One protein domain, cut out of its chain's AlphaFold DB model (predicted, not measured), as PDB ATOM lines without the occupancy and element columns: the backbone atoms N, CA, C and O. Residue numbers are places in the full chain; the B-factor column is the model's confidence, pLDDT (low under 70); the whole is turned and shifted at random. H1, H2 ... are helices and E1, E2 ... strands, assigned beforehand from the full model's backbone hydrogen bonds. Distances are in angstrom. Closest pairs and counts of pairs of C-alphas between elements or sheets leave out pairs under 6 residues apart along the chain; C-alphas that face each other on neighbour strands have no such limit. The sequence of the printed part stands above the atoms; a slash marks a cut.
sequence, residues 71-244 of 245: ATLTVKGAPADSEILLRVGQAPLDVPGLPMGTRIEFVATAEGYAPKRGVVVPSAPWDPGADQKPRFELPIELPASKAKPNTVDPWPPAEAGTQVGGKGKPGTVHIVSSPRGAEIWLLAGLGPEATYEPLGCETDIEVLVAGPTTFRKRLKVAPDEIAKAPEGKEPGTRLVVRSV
ATOM      1  N   ALA A  71     192.121 150.176 167.016       92.44
ATOM      2  CA  ALA A  71     191.232 151.025 166.244       92.44
ATOM      3  C   ALA A  71     190.553 152.066 167.139       92.44
ATOM      4  O   ALA A  71     190.169 151.777 168.274       92.44
ATOM      5  N   THR A  72     190.387 153.264 166.591       93.50
ATOM      6  CA  THR A  72     189.548 154.333 167.123       93.50
ATOM      7  C   THR A  72     188.306 154.396 166.250       93.50
ATOM      8  O   THR A  72     188.405 154.608 165.040       93.50
ATOM      9  N   LEU A  73     187.132 154.205 166.847       94.19
ATOM     10  CA  LEU A  73     185.863 154.350 166.143       94.19
ATOM     11  C   LEU A  73     185.244 155.702 166.476       94.19
ATOM     12  O   LEU A  73     184.953 155.972 167.637       94.19
ATOM     13  N   THR A  74     184.968 156.503 165.452       95.62
ATOM     14  CA  THR A  74     184.191 157.738 165.561       95.62
ATOM     15  C   THR A  74     182.861 157.578 164.834       95.62
ATOM     16  O   THR A  74     182.807 157.407 163.615       95.62
ATOM     17  N   VAL A  75     181.766 157.662 165.578       95.94
ATOM     18  CA  VAL A  75     180.399 157.664 165.048       95.94
ATOM     19  C   VAL A  75     179.951 159.113 164.910       95.94
ATOM     20  O   VAL A  75     180.082 159.867 165.866       95.94
ATOM     21  N   LYS A  76     179.428 159.505 163.745       96.44
ATOM     22  CA  LYS A  76     178.997 160.875 163.424       96.44
ATOM     23  C   LYS A  76     177.576 160.917 162.877       96.44
ATOM     24  O   LYS A  76     177.107 159.972 162.245       96.44
ATOM     25  N   GLY A  77     176.924 162.064 163.056       94.69
ATOM     26  CA  GLY A  77     175.598 162.330 162.494       94.69
ATOM     27  C   GLY A  77     174.482 161.544 163.178       94.69
ATOM     28  O   GLY A  77     173.421 161.357 162.589       94.69
ATOM     29  N   ALA A  78     174.722 161.063 164.399       94.88
ATOM     30  CA  ALA A  78     173.671 160.482 165.216       94.88
ATOM     31  C   ALA A  78     172.646 161.578 165.584       94.88
ATOM     32  O   ALA A  78     173.043 162.735 165.757       94.88
ATOM     33  N   PRO A  79     171.342 161.268 165.706       94.56
ATOM     34  CA  PRO A  79     170.373 162.230 166.227       94.56
ATOM     35  C   PRO A  79     170.812 162.801 167.583       94.56
ATOM     36  O   PRO A  79     171.480 162.108 168.363       94.56
ATOM     37  N   ALA A  80     170.418 164.042 167.880       91.62
ATOM     38  CA  ALA A  80     170.601 164.599 169.220       91.62
ATOM     39  C   ALA A  80     169.962 163.664 170.259       91.62
ATOM     40  O   ALA A  80     168.947 163.022 169.980       91.62
ATOM     41  N   ASP A  81     170.604 163.545 171.420       89.00
ATOM     42  CA  ASP A  81     170.164 162.699 172.538       89.00
ATOM     43  C   ASP A  81     170.077 161.193 172.233       89.00
ATOM     44  O   ASP A  81     169.518 160.431 173.024       89.00
ATOM     45  N   SER A  82     170.626 160.729 171.105       93.69
ATOM     46  CA  SER A  82     170.759 159.292 170.865       93.69
ATOM     47  C   SER A  82     171.927 158.706 171.644       93.69
ATOM     48  O   SER A  82     172.994 159.299 171.761       93.69
ATOM     49  N   GLU A  83     171.736 157.506 172.158       95.00
ATOM     50  CA  GLU A  83     172.778 156.699 172.757       95.00
ATOM     51  C   GLU A  83     173.573 155.993 171.667       95.00
ATOM     52  O   GLU A  83     173.008 155.413 170.739       95.00
ATOM     53  N   ILE A  84     174.894 156.014 171.803       95.44
ATOM     54  CA  ILE A  84     175.815 155.273 170.948       95.44
ATOM     55  C   ILE A  84     176.389 154.156 171.812       95.44
ATOM     56  O   ILE A  84     177.107 154.418 172.777       95.44
ATOM     57  N   LEU A  85     176.043 152.911 171.489       96.38
ATOM     58  CA  LEU A  85     176.420 151.734 172.262       96.38
ATOM     59  C   LEU A  85     177.309 150.796 171.449       96.38
ATOM     60  O   LEU A  85     177.017 150.496 170.294       96.38
ATOM     61  N   LEU A  86     178.366 150.292 172.070       96.75
ATOM     62  CA  LEU A  86     179.279 149.300 171.518       96.75
ATOM     63  C   LEU A  86     178.839 147.897 171.939       96.75
ATOM     64  O   LEU A  86     178.650 147.634 173.126       96.75
ATOM     65  N   ARG A  87     178.723 146.962 170.997       97.69
ATOM     66  CA  ARG A  87     178.480 145.559 171.345       97.69
ATOM     67  C   ARG A  87     179.714 144.958 172.011       97.69
ATOM     68  O   ARG A  87     180.794 144.980 171.431       97.69
ATOM     69  N   VAL A  88     179.534 144.366 173.189       96.88
ATOM     70  CA  VAL A  88     180.619 143.687 173.925       96.88
ATOM     71  C   VAL A  88     180.510 142.161 173.891       96.88
ATOM     72  O   VAL A  88     181.478 141.476 174.200       96.88
ATOM     73  N   GLY A  89     179.358 141.611 173.490       97.12
ATOM     74  CA  GLY A  89     179.177 140.171 173.288       97.12
ATOM     75  C   GLY A  89     177.758 139.689 173.585       97.12
ATOM     76  O   GLY A  89     176.797 140.452 173.489       97.12
ATOM     77  N   GLN A  90     177.635 138.410 173.944       98.44
ATOM     78  CA  GLN A  90     176.393 137.774 174.391       98.44
ATOM     79  C   GLN A  90     176.570 137.200 175.796       98.44
ATOM     80  O   GLN A  90     177.588 136.574 176.077       98.44
ATOM     81  N   ALA A  91     175.597 137.407 176.682       98.19
ATOM     82  CA  ALA A  91     175.685 136.941 178.063       98.19
ATOM     83  C   ALA A  91     175.466 135.412 178.190       98.19
ATOM     84  O   ALA A  91     174.631 134.850 177.475       98.19
ATOM     85  N   PRO A  92     176.137 134.720 179.132       98.44
ATOM     86  CA  PRO A  92     177.043 135.270 180.142       98.44
ATOM     87  C   PRO A  92     178.420 135.646 179.571       98.44
ATOM     88  O   PRO A  92     178.987 134.881 178.795       98.44
ATOM     89  N   LEU A  93     178.972 136.796 179.973       98.00
ATOM     90  CA  LEU A  93     180.296 137.249 179.519       98.00
ATOM     91  C   LEU A  93     181.031 138.101 180.564       98.00
ATOM     92  O   LEU A  93     180.403 138.710 181.427       98.00
ATOM     93  N   ASP A  94     182.359 138.154 180.461       97.44
ATOM     94  CA  ASP A  94     183.224 139.028 181.261       97.44
ATOM     95  C   ASP A  94     183.698 140.209 180.399       97.44
ATOM     96  O   ASP A  94     184.286 140.001 179.338       97.44
ATOM     97  N   VAL A  95     183.463 141.444 180.855       96.00
ATOM     98  CA  VAL A  95     183.966 142.674 180.218       96.00
ATOM     99  C   VAL A  95     185.134 143.218 181.044       96.00
ATOM    100  O   VAL A  95     184.902 143.813 182.102       96.00
ATOM    101  N   PRO A  96     186.392 142.999 180.626       94.94
ATOM    102  CA  PRO A  96     187.559 143.452 181.373       94.94
ATOM    103  C   PRO A  96     187.877 144.930 181.111       94.94
ATOM    104  O   PRO A  96     187.434 145.521 180.131       94.94
ATOM    105  N   GLY A  97     188.729 145.512 181.960       92.88
ATOM    106  CA  GLY A  97     189.341 146.823 181.714       92.88
ATOM    107  C   GLY A  97     188.430 148.021 181.978       92.88
ATOM    108  O   GLY A  97     188.777 149.139 181.608       92.88
ATOM    109  N   LEU A  98     187.286 147.811 182.628       94.12
ATOM    110  CA  LEU A  98     186.327 148.875 182.904       94.12
ATOM    111  C   LEU A  98     186.757 149.710 184.121       94.12
ATOM    112  O   LEU A  98     187.228 149.139 185.108       94.12
ATOM    113  N   PRO A  99     186.601 151.044 184.089       94.56
ATOM    114  CA  PRO A  99     187.044 151.908 185.178       94.56
ATOM    115  C   PRO A  99     186.144 151.775 186.412       94.56
ATOM    116  O   PRO A  99     184.969 152.141 186.400       94.56
ATOM    117  N   MET A 100     186.718 151.311 187.521       94.75
ATOM    118  CA  MET A 100     186.049 151.316 188.824       94.75
ATOM    119  C   MET A 100     185.813 152.744 189.329       94.75
ATOM    120  O   MET A 100     186.561 153.659 188.992       94.75
ATOM    121  N   GLY A 101     184.816 152.930 190.200       93.25
ATOM    122  CA  GLY A 101     184.524 154.245 190.785       93.25
ATOM    123  C   GLY A 101     183.790 155.194 189.835       93.25
ATOM    124  O   GLY A 101     183.660 156.379 190.124       93.25
ATOM    125  N   THR A 102     183.325 154.687 188.693       92.50
ATOM    126  CA  THR A 102     182.602 155.454 187.678       92.50
ATOM    127  C   THR A 102     181.299 154.752 187.340       92.50
ATOM    128  O   THR A 102     181.098 153.583 187.678       92.50
ATOM    129  N   ARG A 103     180.390 155.486 186.702       93.38
ATOM    130  CA  ARG A 103     179.119 154.937 186.258       93.38
ATOM    131  C   ARG A 103     179.327 154.227 184.924       93.38
ATOM    132  O   ARG A 103     179.835 154.823 183.979       93.38
ATOM    133  N   ILE A 104     178.946 152.955 184.857       94.31
ATOM    134  CA  ILE A 104     179.046 152.138 183.645       94.31
ATOM    135  C   ILE A 104     177.656 151.607 183.331       94.31
ATOM    136  O   ILE A 104     176.984 151.061 184.206       94.31
ATOM    137  N   GLU A 105     177.227 151.751 182.084       95.81
ATOM    138  CA  GLU A 105     175.905 151.319 181.658       95.81
ATOM    139  C   GLU A 105     175.976 150.281 180.552       95.81
ATOM    140  O   GLU A 105     176.704 150.432 179.571       95.81
ATOM    141  N   PHE A 106     175.135 149.265 180.692       96.81
ATOM    142  CA  PHE A 106     174.903 148.248 179.687       96.81
ATOM    143  C   PHE A 106     173.429 148.210 179.329       96.81
ATOM    144  O   PHE A 106     172.569 148.373 180.192       96.81
ATOM    145  N   VAL A 107     173.120 147.911 178.076       97.62
ATOM    146  CA  VAL A 107     171.775 147.533 177.652       97.62
ATOM    147  C   VAL A 107     171.828 146.109 177.128       97.62
ATOM    148  O   VAL A 107     172.660 145.780 176.287       97.62
ATOM    149  N   ALA A 108     170.949 145.257 177.644       98.44
ATOM    150  CA  ALA A 108     170.760 143.906 177.149       98.44
ATOM    151  C   ALA A 108     169.567 143.860 176.191       98.44
ATOM    152  O   ALA A 108     168.510 144.430 176.482       98.44
ATOM    153  N   THR A 109     169.718 143.148 175.076       98.38
ATOM    154  CA  THR A 109     168.661 142.925 174.079       98.38
ATOM    155  C   THR A 109     168.539 141.439 173.750       98.38
ATOM    156  O   THR A 109     169.554 140.769 173.569       98.38
ATOM    157  N   ALA A 110     167.318 140.924 173.614       97.94
ATOM    158  CA  ALA A 110     167.061 139.562 173.148       97.94
ATOM    159  C   ALA A 110     165.753 139.505 172.348       97.94
ATOM    160  O   ALA A 110     164.840 140.294 172.585       97.94
ATOM    161  N   GLU A 111     165.657 138.573 171.401       95.81
ATOM    162  CA  GLU A 111     164.442 138.371 170.609       95.81
ATOM    163  C   GLU A 111     163.265 137.948 171.500       95.81
ATOM    164  O   GLU A 111     163.396 137.044 172.320       95.81
ATOM    165  N   GLY A 112     162.113 138.607 171.344       96.56
ATOM    166  CA  GLY A 112     160.922 138.357 172.165       96.56
ATOM    167  C   GLY A 112     160.937 139.033 173.543       96.56
ATOM    168  O   GLY A 112     159.982 138.876 174.306       96.56
ATOM    169  N   TYR A 113     161.970 139.819 173.861       98.06
ATOM    170  CA  TYR A 113     162.114 140.519 175.138       98.06
ATOM    171  C   TYR A 113     162.314 142.022 174.940       98.06
ATOM    172  O   TYR A 113     162.956 142.460 173.984       98.06
ATOM    173  N   ALA A 114     161.802 142.815 175.881       97.31
ATOM    174  CA  ALA A 114     162.053 144.246 175.884       97.31
ATOM    175  C   ALA A 114     163.500 144.527 176.344       97.31
ATOM    176  O   ALA A 114     163.995 143.866 177.268       97.31
ATOM    177  N   PRO A 115     164.187 145.509 175.734       97.56
ATOM    178  CA  PRO A 115     165.535 145.887 176.133       97.56
ATOM    179  C   PRO A 115     165.564 146.359 177.589       97.56
ATOM    180  O   PRO A 115     164.669 147.078 178.039       97.56
ATOM    181  N   LYS A 116     166.615 145.992 178.327       97.75
ATOM    182  CA  LYS A 116     166.784 146.407 179.725       97.75
ATOM    183  C   LYS A 116     168.176 146.944 179.993       97.75
ATOM    184  O   LYS A 116     169.166 146.364 179.557       97.75
ATOM    185  N   ARG A 117     168.229 148.033 180.757       97.19
ATOM    186  CA  ARG A 117     169.465 148.664 181.208       97.19
ATOM    187  C   ARG A 117     169.958 148.033 182.511       97.19
ATOM    188  O   ARG A 117     169.181 147.858 183.448       97.19
ATOM    189  N   GLY A 118     171.242 147.706 182.555       96.50
ATOM    190  CA  GLY A 118     171.996 147.383 183.762       96.50
ATOM    191  C   GLY A 118     172.996 148.500 184.045       96.50
ATOM    192  O   GLY A 118     173.669 148.972 183.130       96.50
ATOM    193  N   VAL A 119     173.088 148.935 185.300       95.62
ATOM    194  CA  VAL A 119     173.938 150.062 185.705       95.62
ATOM    195  C   VAL A 119     174.881 149.610 186.810       95.62
ATOM    196  O   VAL A 119     174.445 149.082 187.831       95.62
ATOM    197  N   VAL A 120     176.175 149.854 186.618       95.06
ATOM    198  CA  VAL A 120     177.179 149.811 187.681       95.06
ATOM    199  C   VAL A 120     177.324 151.233 188.202       95.06
ATOM    200  O   VAL A 120     177.784 152.124 187.489       95.06
ATOM    201  N   VAL A 121     176.878 151.466 189.433       94.12
ATOM    202  CA  VAL A 121     176.985 152.783 190.072       94.12
ATOM    203  C   VAL A 121     178.425 153.043 190.547       94.12
ATOM    204  O   VAL A 121     179.134 152.088 190.866       94.12
ATOM    205  N   PRO A 122     178.874 154.310 190.663       93.12
ATOM    206  CA  PRO A 122     180.239 154.630 191.097       93.12
ATOM    207  C   PRO A 122     180.648 154.004 192.439       93.12
ATOM    208  O   PRO A 122     181.801 153.627 192.622       93.12
ATOM    209  N   SER A 123     179.703 153.872 193.371       94.50
ATOM    210  CA  SER A 123     179.906 153.300 194.708       94.50
ATOM    211  C   SER A 123     179.708 151.783 194.778       94.50
ATOM    212  O   SER A 123     179.663 151.230 195.877       94.50
ATOM    213  N   ALA A 124     179.550 151.106 193.636       96.12
ATOM    214  CA  ALA A 124     179.344 149.666 193.596       96.12
ATOM    215  C   ALA A 124     180.501 148.926 194.300       96.12
ATOM    216  O   ALA A 124     181.663 149.266 194.060       96.12
ATOM    217  N   PRO A 125     180.224 147.924 195.153       97.12
ATOM    218  CA  PRO A 125     181.265 147.091 195.740       97.12
ATOM    219  C   PRO A 125     181.799 146.116 194.685       97.12
ATOM    220  O   PRO A 125     181.023 145.435 194.026       97.12
ATOM    221  N   TRP A 126     183.120 146.061 194.513       97.50
ATOM    222  CA  TRP A 126     183.777 145.098 193.623       97.50
ATOM    223  C   TRP A 126     184.468 144.039 194.474       97.50
ATOM    224  O   TRP A 126     185.320 144.375 195.299       97.50
ATOM    225  N   ASP A 127     184.140 142.776 194.236       97.19
ATOM    226  CA  ASP A 127     184.728 141.644 194.939       97.19
ATOM    227  C   ASP A 127     186.013 141.178 194.240       97.19
ATOM    228  O   ASP A 127     186.156 141.328 193.024       97.19
ATOM    229  N   PRO A 128     186.989 140.604 194.958       95.75
ATOM    230  CA  PRO A 128     188.125 139.962 194.315       95.75
ATOM    231  C   PRO A 128     187.658 138.716 193.546       95.75
ATOM    232  O   PRO A 128     187.100 137.780 194.115       95.75
ATOM    233  N   GLY A 129     187.914 138.690 192.237       93.25
ATOM    234  CA  GLY A 129     187.711 137.517 191.395       93.25
ATOM    235  C   GLY A 129     188.710 136.395 191.697       93.25
ATOM    236  O   GLY A 129     189.624 136.534 192.510       93.25
ATOM    237  N   ALA A 130     188.582 135.270 190.985       90.81
ATOM    238  CA  ALA A 130     189.503 134.133 191.117       90.81
ATOM    239  C   ALA A 130     190.973 134.498 190.811       90.81
ATOM    240  O   ALA A 130     191.889 133.853 191.314       90.81
ATOM    241  N   ASP A 131     191.195 135.548 190.018       92.12
ATOM    242  CA  ASP A 131     192.503 136.113 189.686       92.12
ATOM    243  C   ASP A 131     192.938 137.256 190.626       92.12
ATOM    244  O   ASP A 131     193.907 137.954 190.330       92.12
ATOM    245  N   GLN A 132     192.230 137.459 191.746       95.31
ATOM    246  CA  GLN A 132     192.421 138.553 192.710       95.31
ATOM    247  C   GLN A 132     192.224 139.961 192.118       95.31
ATOM    248  O   GLN A 132     192.572 140.960 192.756       95.31
ATOM    249  N   LYS A 133     191.655 140.080 190.909       95.69
ATOM    250  CA  LYS A 133     191.298 141.379 190.330       95.69
ATOM    251  C   LYS A 133     189.873 141.771 190.719       95.69
ATOM    252  O   LYS A 133     189.036 140.891 190.903       95.69
ATOM    253  N   PRO A 134     189.570 143.077 190.816       97.69
ATOM    254  CA  PRO A 134     188.214 143.542 191.084       97.69
ATOM    255  C   PRO A 134     187.220 143.020 190.037       97.69
ATOM    256  O   PRO A 134     187.425 143.203 188.832       97.69
ATOM    257  N   ARG A 135     186.139 142.400 190.504       97.94
ATOM    258  CA  ARG A 135     185.054 141.823 189.711       97.94
ATOM    259  C   ARG A 135     183.709 142.315 190.248       97.94
ATOM    260  O   ARG A 135     183.496 142.344 191.454       97.94
ATOM    261  N   PHE A 136     182.808 142.694 189.351       98.06
ATOM    262  CA  PHE A 136     181.435 143.070 189.682       98.06
ATOM    263  C   PHE A 136     180.464 142.147 188.946       98.06
ATOM    264  O   PHE A 136     180.587 141.991 187.733       98.06
ATOM    265  N   GLU A 137     179.509 141.539 189.647       98.25
ATOM    266  CA  GLU A 137     178.462 140.724 189.019       98.25
ATOM    267  C   GLU A 137     177.234 141.582 188.700       98.25
ATOM    268  O   GLU A 137     176.599 142.141 189.591       98.25
ATOM    269  N   LEU A 138     176.885 141.675 187.415       98.19
ATOM    270  CA  LEU A 138     175.747 142.441 186.920       98.19
ATOM    271  C   LEU A 138     174.672 141.501 186.346       98.19
ATOM    272  O   LEU A 138     174.764 141.095 185.182       98.19
ATOM    273  N   PRO A 139     173.632 141.159 187.126       98.44
ATOM    274  CA  PRO A 139     172.477 140.431 186.621       98.44
ATOM    275  C   PRO A 139     171.509 141.356 185.871       98.44
ATOM    276  O   PRO A 139     171.111 142.406 186.375       98.44
ATOM    277  N   ILE A 140     171.077 140.944 184.676       98.44
ATOM    278  CA  ILE A 140     170.085 141.662 183.866       98.44
ATOM    279  C   ILE A 140     168.939 140.720 183.482       98.44
ATOM    280  O   ILE A 140     169.085 139.822 182.656       98.44
ATOM    281  N   GLU A 141     167.763 140.939 184.061       98.50
ATOM    282  CA  GLU A 141     166.554 140.163 183.757       98.50
ATOM    283  C   GLU A 141     165.654 140.912 182.774       98.50
ATOM    284  O   GLU A 141     165.000 141.883 183.163       98.50
ATOM    285  N   LEU A 142     165.617 140.478 181.516       98.44
ATOM    286  CA  LEU A 142     164.808 141.107 180.482       98.44
ATOM    287  C   LEU A 142     163.337 140.680 180.634       98.44
ATOM    288  O   LEU A 142     163.047 139.483 180.692       98.44
ATOM    289  N   PRO A 143     162.381 141.624 180.673       98.12
ATOM    290  CA  PRO A 143     160.966 141.285 180.657       98.12
ATOM    291  C   PRO A 143     160.527 140.883 179.244       98.12
ATOM    292  O   PRO A 143     161.079 141.358 178.252       98.12
ATOM    293  N   ALA A 144     159.506 140.028 179.143       98.06
ATOM    294  CA  ALA A 144     158.904 139.691 177.854       98.06
ATOM    295  C   ALA A 144     158.429 140.960 177.124       98.06
ATOM    296  O   ALA A 144     157.884 141.877 177.751       98.06
ATOM    297  N   SER A 145     158.641 140.997 175.807       97.56
ATOM    298  CA  SER A 145     158.208 142.098 174.943       97.56
ATOM    299  C   SER A 145     156.701 142.309 175.068       97.56
ATOM    300  O   SER A 145     155.922 141.353 175.043       97.56
ATOM    301  N   LYS A 146     156.283 143.575 175.165       96.31
ATOM    302  CA  LYS A 146     154.865 143.978 175.119       96.31
ATOM    303  C   LYS A 146     154.522 144.697 173.817       96.31
ATOM    304  O   LYS A 146     153.378 145.122 173.633       96.31
ATOM    305  N   ALA A 147     155.496 144.848 172.926       94.38
ATOM    306  CA  ALA A 147     155.303 145.436 171.618       94.38
ATOM    307  C   ALA A 147     154.303 144.617 170.784       94.38
ATOM    308  O   ALA A 147     154.296 143.385 170.789       94.38
ATOM    309  N   LYS A 148     153.449 145.323 170.043       94.88
ATOM    310  CA  LYS A 148     152.585 144.727 169.018       94.88
ATOM    311  C   LYS A 148     153.443 144.253 167.833       94.88
ATOM    312  O   LYS A 148     154.550 144.770 167.652       94.88
ATOM    313  N   PRO A 149     152.935 143.350 166.974       92.00
ATOM    314  CA  PRO A 149     153.609 143.012 165.722       92.00
ATOM    315  C   PRO A 149     154.010 144.271 164.940       92.00
ATOM    316  O   PRO A 149     153.226 145.217 164.851       92.00
ATOM    317  N   ASN A 150     155.229 144.283 164.394       88.25
ATOM    318  CA  ASN A 150     155.834 145.414 163.670       88.25
ATOM    319  C   ASN A 150     156.078 146.688 164.500       88.25
ATOM    320  O   ASN A 150     156.366 147.743 163.937       88.25
ATOM    321  N   THR A 151     155.991 146.612 165.828       92.19
ATOM    322  CA  THR A 151     156.441 147.682 166.726       92.19
ATOM    323  C   THR A 151     157.615 147.194 167.560       92.19
ATOM    324  O   THR A 151     157.803 145.994 167.742       92.19
ATOM    325  N   VAL A 152     158.422 148.127 168.051       91.62
ATOM    326  CA  VAL A 152     159.537 147.835 168.953       91.62
ATOM    327  C   VAL A 152     159.179 148.319 170.351       91.62
ATOM    328  O   VAL A 152     158.563 149.377 170.490       91.62
ATOM    329  N   ASP A 153     159.558 147.567 171.388       94.38
ATOM    330  CA  ASP A 153     159.428 148.056 172.766       94.38
ATOM    331  C   ASP A 153     160.199 149.373 172.926       94.38
ATOM    332  O   ASP A 153     161.185 149.571 172.215       94.38
ATOM    333  N   PRO A 154     159.818 150.263 173.854       93.62
ATOM    334  CA  PRO A 154     160.580 151.477 174.142       93.62
ATOM    335  C   PRO A 154     162.049 151.181 174.471       93.62
ATOM    336  O   PRO A 154     162.366 150.158 175.078       93.62
ATOM    337  N   TRP A 155     162.962 152.068 174.061       95.06
ATOM    338  CA  TRP A 155     164.353 151.995 174.520       95.06
ATOM    339  C   TRP A 155     164.415 152.388 176.006       95.06
ATOM    340  O   TRP A 155     163.742 153.352 176.385       95.06
ATOM    341  N   PRO A 156     165.157 151.668 176.872       94.25
ATOM    342  CA  PRO A 156     165.275 152.065 178.268       94.25
ATOM    343  C   PRO A 156     165.970 153.432 178.333       94.25
ATOM    344  O   PRO A 156     167.020 153.587 177.714       94.25
ATOM    345  N   PRO A 157     165.442 154.423 179.062       88.50
ATOM    346  CA  PRO A 157     166.073 155.738 179.129       88.50
ATOM    347  C   PRO A 157     167.451 155.646 179.800       88.50
ATOM    348  O   PRO A 157     167.635 154.856 180.731       88.50
ATOM    349  N   ALA A 158     168.416 156.442 179.341       84.94
ATOM    350  CA  ALA A 158     169.608 156.761 180.125       84.94
ATOM    351  C   ALA A 158     169.227 157.629 181.337       84.94
ATOM    352  O   ALA A 158     168.259 158.393 181.288       84.94
ATOM    353  N   GLU A 159     169.983 157.536 182.433       79.19
ATOM    354  CA  GLU A 159     169.762 158.448 183.563       79.19
ATOM    355  C   GLU A 159     170.325 159.842 183.248       79.19
ATOM    356  O   GLU A 159     171.264 160.015 182.462       79.19
ATOM    357  N   ALA A 160     169.764 160.874 183.873       73.69
ATOM    358  CA  ALA A 160     170.291 162.226 183.732       73.69
ATOM    359  C   ALA A 160     171.727 162.305 184.280       73.69
ATOM    360  O   ALA A 160     172.038 161.742 185.328       73.69
ATOM    361  N   GLY A 161     172.611 163.018 183.577       70.44
ATOM    362  CA  GLY A 161     174.014 163.149 183.987       70.44
ATOM    363  C   GLY A 161     174.869 161.910 183.708       70.44
ATOM    364  O   GLY A 161     175.942 161.769 184.291       70.44
ATOM    365  N   THR A 162     174.418 161.019 182.818       65.50
ATOM    366  CA  THR A 162     175.217 159.885 182.345       65.50
ATOM    367  C   THR A 162     176.502 160.370 181.677       65.50
ATOM    368  O   THR A 162     176.504 160.772 180.516       65.50
ATOM    369  N   GLN A 163     177.610 160.322 182.414       64.62
ATOM    370  CA  GLN A 163     178.945 160.338 181.834       64.62
ATOM    371  C   GLN A 163     179.386 158.896 181.639       64.62
ATOM    372  O   GLN A 163     179.401 158.102 182.579       64.62
ATOM    373  N   VAL A 164     179.702 158.569 180.396       67.75
ATOM    374  CA  VAL A 164     180.235 157.270 180.027       67.75
ATOM    375  C   VAL A 164     181.743 157.318 180.159       67.75
ATOM    376  O   VAL A 164     182.402 158.164 179.555       67.75
ATOM    377  N   GLY A 165     182.282 156.377 180.923       68.31
ATOM    378  CA  GLY A 165     183.710 156.280 181.161       68.31
ATOM    379  C   GLY A 165     184.180 157.159 182.315       68.31
ATOM    380  O   GLY A 165     183.410 157.769 183.053       68.31
ATOM    381  N   GLY A 166     185.489 157.167 182.509       81.31
ATOM    382  CA  GLY A 166     186.141 157.909 183.572       81.31
ATOM    383  C   GLY A 166     187.482 157.287 183.928       81.31
ATOM    384  O   GLY A 166     187.937 156.329 183.302       81.31
ATOM    385  N   LYS A 167     188.145 157.876 184.920       83.25
ATOM    386  CA  LYS A 167     189.457 157.423 185.382       83.25
ATOM    387  C   LYS A 167     189.258 156.584 186.634       83.25
ATOM    388  O   LYS A 167     188.733 157.071 187.627       83.25
ATOM    389  N   GLY A 168     189.688 155.335 186.579       88.12
ATOM    390  CA  GLY A 168     189.565 154.398 187.684       88.12
ATOM    391  C   GLY A 168     190.522 153.235 187.513       88.12
ATOM    392  O   GLY A 168     191.026 152.990 186.415       88.12
ATOM    393  N   LYS A 169     190.778 152.505 188.601       93.50
ATOM    394  CA  LYS A 169     191.481 151.223 188.503       93.50
ATOM    395  C   LYS A 169     190.654 150.294 187.598       93.50
ATOM    396  O   LYS A 169     189.434 150.269 187.752       93.50
ATOM    397  N   PRO A 170     191.268 149.552 186.664       94.94
ATOM    398  CA  PRO A 170     190.525 148.631 185.816       94.94
ATOM    399  C   PRO A 170     189.975 147.456 186.636       94.94
ATOM    400  O   PRO A 170     190.697 146.851 187.434       94.94
ATOM    401  N   GLY A 171     188.711 147.119 186.396       95.69
ATOM    402  CA  GLY A 171     188.024 145.937 186.908       95.69
ATOM    403  C   GLY A 171     187.348 145.141 185.787       95.69
ATOM    404  O   GLY A 171     187.389 145.526 184.616       95.69
ATOM    405  N   THR A 172     186.739 144.012 186.148       97.25
ATOM    406  CA  THR A 172     185.935 143.179 185.240       97.25
ATOM    407  C   THR A 172     184.464 143.173 185.644       97.25
ATOM    408  O   THR A 172     184.150 142.867 186.791       97.25
ATOM    409  N   VAL A 173     183.551 143.455 184.717       97.62
ATOM    410  CA  VAL A 173     182.111 143.256 184.954       97.62
ATOM    411  C   VAL A 173     181.705 141.902 184.375       97.62
ATOM    412  O   VAL A 173     181.820 141.690 183.171       97.62
ATOM    413  N   HIS A 174     181.240 140.992 185.229       98.25
ATOM    414  CA  HIS A 174     180.627 139.733 184.825       98.25
ATOM    415  C   HIS A 174     179.132 139.934 184.621       98.25
ATOM    416  O   HIS A 174     178.405 140.204 185.575       98.25
ATOM    417  N   ILE A 175     178.663 139.798 183.389       98.56
ATOM    418  CA  ILE A 175     177.273 140.060 183.031       98.56
ATOM    419  C   ILE A 175     176.565 138.733 182.829       98.56
ATOM    420  O   ILE A 175     176.992 137.907 182.020       98.56
ATOM    421  N   VAL A 176     175.449 138.550 183.530       98.44
ATOM    422  CA  VAL A 176     174.555 137.399 183.377       98.44
ATOM    423  C   VAL A 176     173.165 137.893 183.017       98.44
ATOM    424  O   VAL A 176     172.692 138.886 183.566       98.44
ATOM    425  N   SER A 177     172.501 137.211 182.086       98.62
ATOM    426  CA  SER A 177     171.178 137.615 181.618       98.62
ATOM    427  C   SER A 177     170.147 136.494 181.698       98.62
ATOM    428  O   SER A 177     170.476 135.308 181.592       98.62
ATOM    429  N   SER A 178     168.886 136.897 181.835       98.31
ATOM    430  CA  SER A 178     167.712 136.048 181.629       98.31
ATOM    431  C   SER A 178     166.811 136.719 180.578       98.31
ATOM    432  O   SER A 178     166.339 137.823 180.853       98.31
ATOM    433  N   PRO A 179     166.610 136.129 179.381       98.31
ATOM    434  CA  PRO A 179     167.152 134.847 178.925       98.31
ATOM    435  C   PRO A 179     168.674 134.894 178.727       98.31
ATOM    436  O   PRO A 179     169.274 135.963 178.595       98.31
ATOM    437  N   ARG A 180     169.308 133.717 178.688       97.81
ATOM    438  CA  ARG A 180     170.720 133.587 178.290       97.81
ATOM    439  C   ARG A 180     170.892 133.925 176.807       97.81
ATOM    440  O   ARG A 180     169.958 133.770 176.030       97.81
ATOM    441  N   GLY A 181     172.092 134.347 176.416       97.62
ATOM    442  CA  GLY A 181     172.415 134.712 175.035       97.62
ATOM    443  C   GLY A 181     171.971 136.120 174.634       97.62
ATOM    444  O   GLY A 181     172.098 136.469 173.463       97.62
ATOM    445  N   ALA A 182     171.472 136.933 175.575       98.56
ATOM    446  CA  ALA A 182     171.136 138.326 175.297       98.56
ATOM    447  C   ALA A 182     172.381 139.079 174.810       98.56
ATOM    448  O   ALA A 182     173.462 138.940 175.390       98.56
ATOM    449  N   GLU A 183     172.233 139.874 173.751       98.50
ATOM    450  CA  GLU A 183     173.302 140.752 173.285       98.50
ATOM    451  C   GLU A 183     173.496 141.878 174.291       98.50
ATOM    452  O   GLU A 183     172.525 142.493 174.737       98.50
ATOM    453  N   ILE A 184     174.750 142.143 174.640       98.44
ATOM    454  CA  ILE A 184     175.118 143.171 175.601       98.44
ATOM    455  C   ILE A 184     175.789 144.326 174.868       98.44
ATOM    456  O   ILE A 184     176.761 144.146 174.126       98.44
ATOM    457  N   TRP A 185     175.273 145.519 175.127       97.94
ATOM    458  CA  TRP A 185     175.700 146.777 174.542       97.94
ATOM    459  C   TRP A 185     176.224 147.686 175.650       97.94
ATOM    460  O   TRP A 185     175.470 148.050 176.545       97.94
ATOM    461  N   LEU A 186     177.504 148.042 175.615       96.25
ATOM    462  CA  LEU A 186     178.113 149.029 176.501       96.25
ATOM    463  C   LEU A 186     177.802 150.423 175.960       96.25
ATOM    464  O   LEU A 186     178.131 150.721 174.813       96.25
ATOM    465  N   LEU A 187     177.199 151.287 176.772       95.06
ATOM    466  CA  LEU A 187     177.047 152.689 176.401       95.06
ATOM    467  C   LEU A 187     178.449 153.287 176.207       95.06
ATOM    468  O   LEU A 187     179.290 153.145 177.088       95.06
ATOM    469  N   ALA A 188     178.709 153.893 175.046       93.50
ATOM    470  CA  ALA A 188     180.013 154.437 174.650       93.50
ATOM    471  C   ALA A 188     180.003 155.972 174.554       93.50
ATOM    472  O   ALA A 188     181.041 156.611 174.703       93.50
ATOM    473  N   GLY A 189     178.831 156.573 174.339       92.94
ATOM    474  CA  GLY A 189     178.654 158.019 174.298       92.94
ATOM    475  C   GLY A 189     177.232 158.414 173.915       92.94
ATOM    476  O   GLY A 189     176.346 157.566 173.799       92.94
ATOM    477  N   LEU A 190     177.035 159.713 173.706       92.62
ATOM    478  CA  LEU A 190     175.778 160.304 173.256       92.62
ATOM    479  C   LEU A 190     175.998 161.031 171.923       92.62
ATOM    480  O   LEU A 190     177.096 161.510 171.644       92.62
ATOM    481  N   GLY A 191     174.962 161.093 171.091       91.50
ATOM    482  CA  GLY A 191     174.962 161.815 169.825       91.50
ATOM    483  C   GLY A 191     175.130 163.330 170.012       91.50
ATOM    484  O   GLY A 191     174.858 163.859 171.090       91.50
ATOM    485  N   PRO A 192     175.559 164.054 168.963       94.25
ATOM    486  CA  PRO A 192     175.618 163.610 167.566       94.25
ATOM    487  C   PRO A 192     176.923 162.914 167.150       94.25
ATOM    488  O   PRO A 192     177.003 162.378 166.039       94.25
ATOM    489  N   GLU A 193     177.940 162.925 168.013       93.31
ATOM    490  CA  GLU A 193     179.247 162.325 167.757       93.31
ATOM    491  C   GLU A 193     179.795 161.652 169.018       93.31
ATOM    492  O   GLU A 193     179.796 162.247 170.092       93.31
ATOM    493  N   ALA A 194     180.306 160.429 168.877       93.25
ATOM    494  CA  ALA A 194     181.045 159.744 169.934       93.25
ATOM    495  C   ALA A 194     182.295 159.084 169.360       93.25
ATOM    496  O   ALA A 194     182.283 158.565 168.243       93.25
ATOM    497  N   THR A 195     183.370 159.098 170.145       92.44
ATOM    498  CA  THR A 195     184.626 158.423 169.817       92.44
ATOM    499  C   THR A 195     184.941 157.396 170.891       92.44
ATOM    500  O   THR A 195     184.815 157.690 172.078       92.44
ATOM    501  N   TYR A 196     185.348 156.202 170.473       90.25
ATOM    502  CA  TYR A 196     185.698 155.109 171.368       90.25
ATOM    503  C   TYR A 196     187.061 154.520 171.002       90.25
ATOM    504  O   TYR A 196     187.334 154.240 169.832       90.25
ATOM    505  N   GLU A 197     187.904 154.323 172.016       86.94
ATOM    506  CA  GLU A 197     189.275 153.835 171.884       86.94
ATOM    507  C   GLU A 197     189.757 153.187 173.200       86.94
ATOM    508  O   GLU A 197     189.386 153.667 174.276       86.94
ATOM    509  N   PRO A 198     190.623 152.154 173.147       88.31
ATOM    510  CA  PRO A 198     191.040 151.393 171.966       88.31
ATOM    511  C   PRO A 198     190.141 150.180 171.692       88.31
ATOM    512  O   PRO A 198     189.707 149.486 172.609       88.31
ATOM    513  N   LEU A 199     189.915 149.888 170.411       90.81
ATOM    514  CA  LEU A 199     189.251 148.671 169.930       90.81
ATOM    515  C   LEU A 199     190.262 147.716 169.299       90.81
ATOM    516  O   LEU A 199     191.273 148.151 168.752       90.81
ATOM    517  N   GLY A 200     189.990 146.413 169.355       90.19
ATOM    518  CA  GLY A 200     190.757 145.424 168.596       90.19
ATOM    519  C   GLY A 200     190.373 145.441 167.115       90.19
ATOM    520  O   GLY A 200     189.207 145.640 166.785       90.19
ATOM    521  N   CYS A 201     191.340 145.210 166.224       89.88
ATOM    522  CA  CYS A 201     191.087 145.170 164.776       89.88
ATOM    523  C   CYS A 201     190.619 143.801 164.251       89.88
ATOM    524  O   CYS A 201     190.122 143.716 163.135       89.88
ATOM    525  N   GLU A 202     190.794 142.732 165.031       89.69
ATOM    526  CA  GLU A 202     190.597 141.344 164.573       89.69
ATOM    527  C   GLU A 202     189.132 140.882 164.620       89.69
ATOM    528  O   GLU A 202     188.797 139.795 164.154       89.69
ATOM    529  N   THR A 203     188.251 141.681 165.217       90.81
ATOM    530  CA  THR A 203     186.845 141.332 165.434       90.81
ATOM    531  C   THR A 203     185.934 142.358 164.792       90.81
ATOM    532  O   THR A 203     186.255 143.546 164.762       90.81
ATOM    533  N   ASP A 204     184.764 141.906 164.345       94.88
ATOM    534  CA  ASP A 204     183.692 142.803 163.931       94.88
ATOM    535  C   ASP A 204     183.370 143.803 165.050       94.88
ATOM    536  O   ASP A 204     183.095 143.415 166.188       94.88
ATOM    537  N   ILE A 205     183.361 145.092 164.712       95.62
ATOM    538  CA  ILE A 205     182.877 146.138 165.608       95.62
ATOM    539  C   ILE A 205     181.423 146.413 165.250       95.62
ATOM    540  O   ILE A 205     181.104 146.800 164.123       95.62
ATOM    541  N   GLU A 206     180.534 146.237 166.218       97.56
ATOM    542  CA  GLU A 206     179.119 146.537 166.057       97.56
ATOM    543  C   GLU A 206     178.712 147.664 166.998       97.56
ATOM    544  O   GLU A 206     178.979 147.625 168.200       97.56
ATOM    545  N   VAL A 207     178.042 148.663 166.432       97.31
ATOM    546  CA  VAL A 207     177.505 149.807 167.159       97.31
ATOM    547  C   VAL A 207     176.003 149.853 166.989       97.31
ATOM    548  O   VAL A 207     175.488 149.670 165.890       97.31
ATOM    549  N   LEU A 208     175.301 150.143 168.071       97.50
ATOM    550  CA  LEU A 208     173.892 150.479 168.055       97.50
ATOM    551  C   LEU A 208     173.741 151.963 168.367       97.50
ATOM    552  O   LEU A 208     174.225 152.434 169.390       97.50
ATOM    553  N   VAL A 209     173.059 152.690 167.489       96.94
ATOM    554  CA  VAL A 209     172.610 154.055 167.756       96.94
ATOM    555  C   VAL A 209     171.127 153.997 168.079       96.94
ATOM    556  O   VAL A 209     170.330 153.608 167.221       96.94
ATOM    557  N   ALA A 210     170.760 154.340 169.308       95.75
ATOM    558  CA  ALA A 210     169.397 154.243 169.814       95.75
ATOM    559  C   ALA A 210     168.917 155.603 170.332       95.75
ATOM    560  O   ALA A 210     169.525 156.187 171.217       95.75
ATOM    561  N   GLY A 211     167.836 156.128 169.759       87.44
ATOM    562  CA  GLY A 211     167.226 157.382 170.202       87.44
ATOM    563  C   GLY A 211     166.177 157.175 171.301       87.44
ATOM    564  O   GLY A 211     165.723 156.049 171.509       87.44
ATOM    565  N   PRO A 212     165.712 158.261 171.947       76.25
ATOM    566  CA  PRO A 212     164.638 158.210 172.949       76.25
ATOM    567  C   PRO A 212     163.281 157.762 172.373       76.25
ATOM    568  O   PRO A 212     162.366 157.413 173.116       76.25
ATOM    569  N   THR A 213     163.133 157.784 171.047       84.25
ATOM    570  CA  THR A 213     161.940 157.326 170.328       84.25
ATOM    571  C   THR A 213     162.133 155.887 169.819       84.25
ATOM    572  O   THR A 213     162.723 155.040 170.484       84.25
ATOM    573  N   THR A 214     161.626 155.567 168.628       87.69
ATOM    574  CA  THR A 214     161.793 154.262 167.975       87.69
ATOM    575  C   THR A 214     163.066 154.170 167.131       87.69
ATOM    576  O   THR A 214     163.307 153.135 166.510       87.69
ATOM    577  N   PHE A 215     163.875 155.235 167.066       92.50
ATOM    578  CA  PHE A 215     165.088 155.255 166.254       92.50
ATOM    579  C   PHE A 215     166.107 154.231 166.763       92.50
ATOM    580  O   PHE A 215     166.597 154.343 167.886       92.50
ATOM    581  N   ARG A 216     166.437 153.245 165.926       94.81
ATOM    582  CA  ARG A 216     167.467 152.235 166.188       94.81
ATOM    583  C   ARG A 216     168.206 151.933 164.897       94.81
ATOM    584  O   ARG A 216     167.591 151.474 163.937       94.81
ATOM    585  N   LYS A 217     169.516 152.157 164.875       96.44
ATOM    586  CA  LYS A 217     170.369 151.829 163.726       96.44
ATOM    587  C   LYS A 217     171.582 151.038 164.187       96.44
ATOM    588  O   LYS A 217     172.376 151.528 164.986       96.44
ATOM    589  N   ARG A 218     171.718 149.811 163.679       97.12
ATOM    590  CA  ARG A 218     172.906 148.975 163.880       97.12
ATOM    591  C   ARG A 218     173.905 149.283 162.771       97.12
ATOM    592  O   ARG A 218     173.556 149.251 161.595       97.12
ATOM    593  N   LEU A 219     175.134 149.581 163.153       96.94
ATOM    594  CA  LEU A 219     176.270 149.792 162.269       96.94
ATOM    595  C   LEU A 219     177.260 148.657 162.500       96.94
ATOM    596  O   LEU A 219     177.471 148.237 163.637       96.94
ATOM    597  N   LYS A 220     177.881 148.183 161.423       96.81
ATOM    598  CA  LYS A 220     178.914 147.151 161.476       96.81
ATOM    599  C   LYS A 220     180.182 147.650 160.787       96.81
ATOM    600  O   LYS A 220     180.120 148.355 159.774       96.81
ATOM    601  N   VAL A 221     181.326 147.304 161.357       96.25
ATOM    602  CA  VAL A 221     182.654 147.514 160.779       96.25
ATOM    603  C   VAL A 221     183.354 146.165 160.774       96.25
ATOM    604  O   VAL A 221     183.579 145.587 161.835       96.25
ATOM    605  N   ALA A 222     183.657 145.656 159.584       96.06
ATOM    606  CA  ALA A 222     184.369 144.392 159.436       96.06
ATOM    607  C   ALA A 222     185.889 144.595 159.604       96.06
ATOM    608  O   ALA A 222     186.385 145.673 159.259       96.06
ATOM    609  N   PRO A 223     186.649 143.573 160.039       94.75
ATOM    610  CA  PRO A 223     188.110 143.629 160.150       94.75
ATOM    611  C   PRO A 223     188.820 144.151 158.896       94.75
ATOM    612  O   PRO A 223     189.678 145.027 158.988       94.75
ATOM    613  N   ASP A 224     188.403 143.700 157.708       95.19
ATOM    614  CA  ASP A 224     188.968 144.147 156.424       95.19
ATOM    615  C   ASP A 224     188.831 145.652 156.198       95.19
ATOM    616  O   ASP A 224     189.645 146.276 155.518       95.19
ATOM    617  N   GLU A 225     187.776 146.245 156.742       94.62
ATOM    618  CA  GLU A 225     187.551 147.672 156.641       94.62
ATOM    619  C   GLU A 225     188.384 148.450 157.655       94.62
ATOM    620  O   GLU A 225     188.935 149.493 157.313       94.62
ATOM    621  N   ILE A 226     188.551 147.909 158.865       93.06
ATOM    622  CA  ILE A 226     189.470 148.456 159.868       93.06
ATOM    623  C   ILE A 226     190.901 148.454 159.312       93.06
ATOM    624  O   ILE A 226     191.612 149.449 159.427       93.06
ATOM    625  N   ALA A 227     191.313 147.372 158.647       92.38
ATOM    626  CA  ALA A 227     192.637 147.256 158.038       92.38
ATOM    627  C   ALA A 227     192.877 148.287 156.918       92.38
ATOM    628  O   ALA A 227     194.000 148.767 156.753       92.38
ATOM    629  N   LYS A 228     191.826 148.646 156.169       93.88
ATOM    630  CA  LYS A 228     191.856 149.654 155.092       93.88
ATOM    631  C   LYS A 228     191.667 151.088 155.594       93.88
ATOM    632  O   LYS A 228     191.860 152.024 154.819       93.88
ATOM    633  N   ALA A 229     191.277 151.272 156.853       93.31
ATOM    634  CA  ALA A 229     191.051 152.588 157.425       93.31
ATOM    635  C   ALA A 229     192.364 153.393 157.514       93.31
ATOM    636  O   ALA A 229     193.448 152.813 157.684       93.31
ATOM    637  N   PRO A 230     192.296 154.733 157.402       93.69
ATOM    638  CA  PRO A 230     193.468 155.585 157.553       93.69
ATOM    639  C   PRO A 230     194.111 155.399 158.932       93.69
ATOM    640  O   PRO A 230     193.445 155.041 159.909       93.69
ATOM    641  N   GLU A 231     195.418 155.635 159.010       90.12
ATOM    642  CA  GLU A 231     196.114 155.659 160.293       90.12
ATOM    643  C   GLU A 231     195.602 156.836 161.141       90.12
ATOM    644  O   GLU A 231     195.305 157.921 160.634       90.12
ATOM    645  N   GLY A 232     195.411 156.576 162.430       87.75
ATOM    646  CA  GLY A 232     194.979 157.546 163.418       87.75
ATOM    647  C   GLY A 232     196.122 158.459 163.855       87.75
ATOM    648  O   GLY A 232     197.210 158.469 163.286       87.75
ATOM    649  N   LYS A 233     195.868 159.252 164.899       85.75
ATOM    650  CA  LYS A 233     196.894 160.141 165.469       85.75
ATOM    651  C   LYS A 233     198.002 159.370 166.187       85.75
ATOM    652  O   LYS A 233     199.133 159.845 166.231       85.75
ATOM    653  N   GLU A 234     197.665 158.223 166.771       85.00
ATOM    654  CA  GLU A 234     198.625 157.350 167.441       85.00
ATOM    655  C   GLU A 234     199.158 156.285 166.466       85.00
ATOM    656  O   GLU A 234     198.355 155.667 165.756       85.00
ATOM    657  N   PRO A 235     200.483 156.037 166.431       83.00
ATOM    658  CA  PRO A 235     201.072 155.005 165.581       83.00
ATOM    659  C   PRO A 235     200.446 153.627 165.828       83.00
ATOM    660  O   PRO A 235     200.354 153.173 166.970       83.00
ATOM    661  N   GLY A 236     200.044 152.945 164.753       82.25
ATOM    662  CA  GLY A 236     199.427 151.614 164.838       82.25
ATOM    663  C   GLY A 236     197.944 151.601 165.239       82.25
ATOM    664  O   GLY A 236     197.379 150.519 165.436       82.25
ATOM    665  N   THR A 237     197.303 152.772 165.322       87.38
ATOM    666  CA  THR A 237     195.855 152.909 165.517       87.38
ATOM    667  C   THR A 237     195.158 153.210 164.187       87.38
ATOM    668  O   THR A 237     195.620 154.039 163.412       87.38
ATOM    669  N   ARG A 238     194.030 152.555 163.895       89.50
ATOM    670  CA  ARG A 238     193.203 152.775 162.693       89.50
ATOM    671  C   ARG A 238     192.003 153.664 163.008       89.50
ATOM    672  O   ARG A 238     191.256 153.357 163.930       89.50
ATOM    673  N   LEU A 239     191.786 154.739 162.248       91.44
ATOM    674  CA  LEU A 239     190.643 155.638 162.439       91.44
ATOM    675  C   LEU A 239     189.462 155.213 161.563       91.44
ATOM    676  O   LEU A 239     189.441 155.462 160.358       91.44
ATOM    677  N   VAL A 240     188.443 154.628 162.182       90.19
ATOM    678  CA  VAL A 240     187.197 154.260 161.510       90.19
ATOM    679  C   VAL A 240     186.158 155.342 161.761       90.19
ATOM    680  O   VAL A 240     185.823 155.633 162.906       90.19
ATOM    681  N   VAL A 241     185.601 155.911 160.691       90.69
ATOM    682  CA  VAL A 241     184.502 156.879 160.785       90.69
ATOM    683  C   VAL A 241     183.217 156.253 160.257       90.69
ATOM    684  O   VAL A 241     183.194 155.639 159.187       90.69
ATOM    685  N   ARG A 242     182.128 156.406 161.011       92.88
ATOM    686  CA  ARG A 242     180.810 155.879 160.659       92.88
ATOM    687  C   ARG A 242     179.737 156.945 160.722       92.88
ATOM    688  O   ARG A 242     179.531 157.543 161.770       92.88
ATOM    689  N   SER A 243     179.038 157.141 159.608       88.44
ATOM    690  CA  SER A 243     177.874 158.024 159.543       88.44
ATOM    691  C   SER A 243     176.592 157.253 159.849       88.44
ATOM    692  O   SER A 243     176.424 156.116 159.408       88.44
ATOM    693  N   VAL A 244     175.691 157.883 160.598       88.75
ATOM    694  CA  VAL A 244     174.366 157.346 160.943       88.75
ATOM    695  C   VAL A 244     173.306 157.697 159.882       88.75
ATOM    696  O   VAL A 244     172.189 157.192 159.978       88.75
TER     697      VAL A 244
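AT A GLANCE: This is residues 71 to 244 of the 245 residues of an uncharacterized protein of Polyangiaceae bacterium (UniProt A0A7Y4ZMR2). A strongly twisted sheet of six strands makes the core, and a three-stranded sheet is partly face to face with it toward each of its two ends, E9 E1 E12 over one part and E3 E7 E6 over the other, their strands crossing those of the core. The one short helix, H1, is on the sheet E9 E1 E12, far from the mean of the C-alphas. The 174 printed residues hold twelve named strands and one named helix, in the order E1 to E11, H1, E12; the class is mostly strand. The six-stranded sheet runs E5 E4 E8 E2 E10 E11, antiparallel throughout, while E9 E1 E12 and E3 E7 E6 are mixed. The whole is compact, with a radius of gyration of the C-alphas of 16.3 A, and spans 47 by 43 by 30 A.

IN THESE COORDINATES: E1, residues 71 to 76, begins with C-alpha 71 at (191.232, 151.025, 166.244). E2, residues 83 to 90, is 19.3 A long and bends by 52 degrees at residue 86. E3 is residues 93 to 99, E4 residues 104 to 109 and E5 residues 116 to 120. E6, residues 134 to 141, is 23.1 A long. E7, residues 170 to 178, is the longest strand, 26.4 A, with C-alpha 170 at (190.525, 148.631, 185.816). E8, residues 183 to 190, is 19.7 A long. E9, residues 193 to 200, is 20.5 A long and bends by 58 degrees at residue 197. E10 is residues 205 to 210, E11 residues 216 to 221 and H1 residues 223 to 228. E12, residues 237 to 243, is 19.6 A long and ends with C-alpha 243 at (177.874, 158.024, 159.543).

HOW THE PARTS SIT: In the six-stranded sheet E5 and E11 are the edge strands, and from edge to edge the strands' lines turn by 115 degrees. E8 and E2 are antiparallel neighbours, with N 186 and O 86 at 2.8 A. E2 and E10 are antiparallel neighbours, with N 85 and O 208 within hydrogen-bond range at 2.8 A, and E4 and E8 are antiparallel neighbours too, with N 107 and O 185 within hydrogen-bond range at 2.8 A. E4 and E5 form a hairpin, with N 106 and O 118 at 2.9 A, and so do E10 and E11, with N 209 and O 217 at 2.8 A. The three sheets form a stack of sheets, face to face in turn. The sheet E9 E1 E12 stands with its strands at 48 degrees to those of the six-stranded sheet; the closest C-alphas of E8 and E9 are those of Ala 188 and Tyr 196, 6.6 A apart. In it E1 is parallel to E12, with N 74 and O 240 at 2.8 A, and antiparallel to E9, with N 75 and O 194 at 2.9 A. H1 has a height of 9.3 A over this sheet and runs across the strands, at 87 degrees to E1 on the local plane; its O i to N i+4 pairs are within hydrogen-bond range. The sheet E3 E7 E6 stands with its strands at 69 degrees to those of the six-stranded sheet; the closest C-alphas of E5 and E6 are those of Gly 118 and Ile 140, 6.0 A apart. E7 is parallel to E6, with N 174 and O 136 at 2.8 A, and antiparallel to E3, with N 95 and O 173 at 2.9 A.

THE WHOLE: The C-alphas of Lys 148 and Pro 235 are the two farthest apart, 49.7 A. The printed part, residues 71 to 244, has no cut. The long links are E5 to E6, 13 residues, and E6 to E7, 28 residues. The mean pLDDT of the printed part is 93.2, and residues 162 to 165 are under 70.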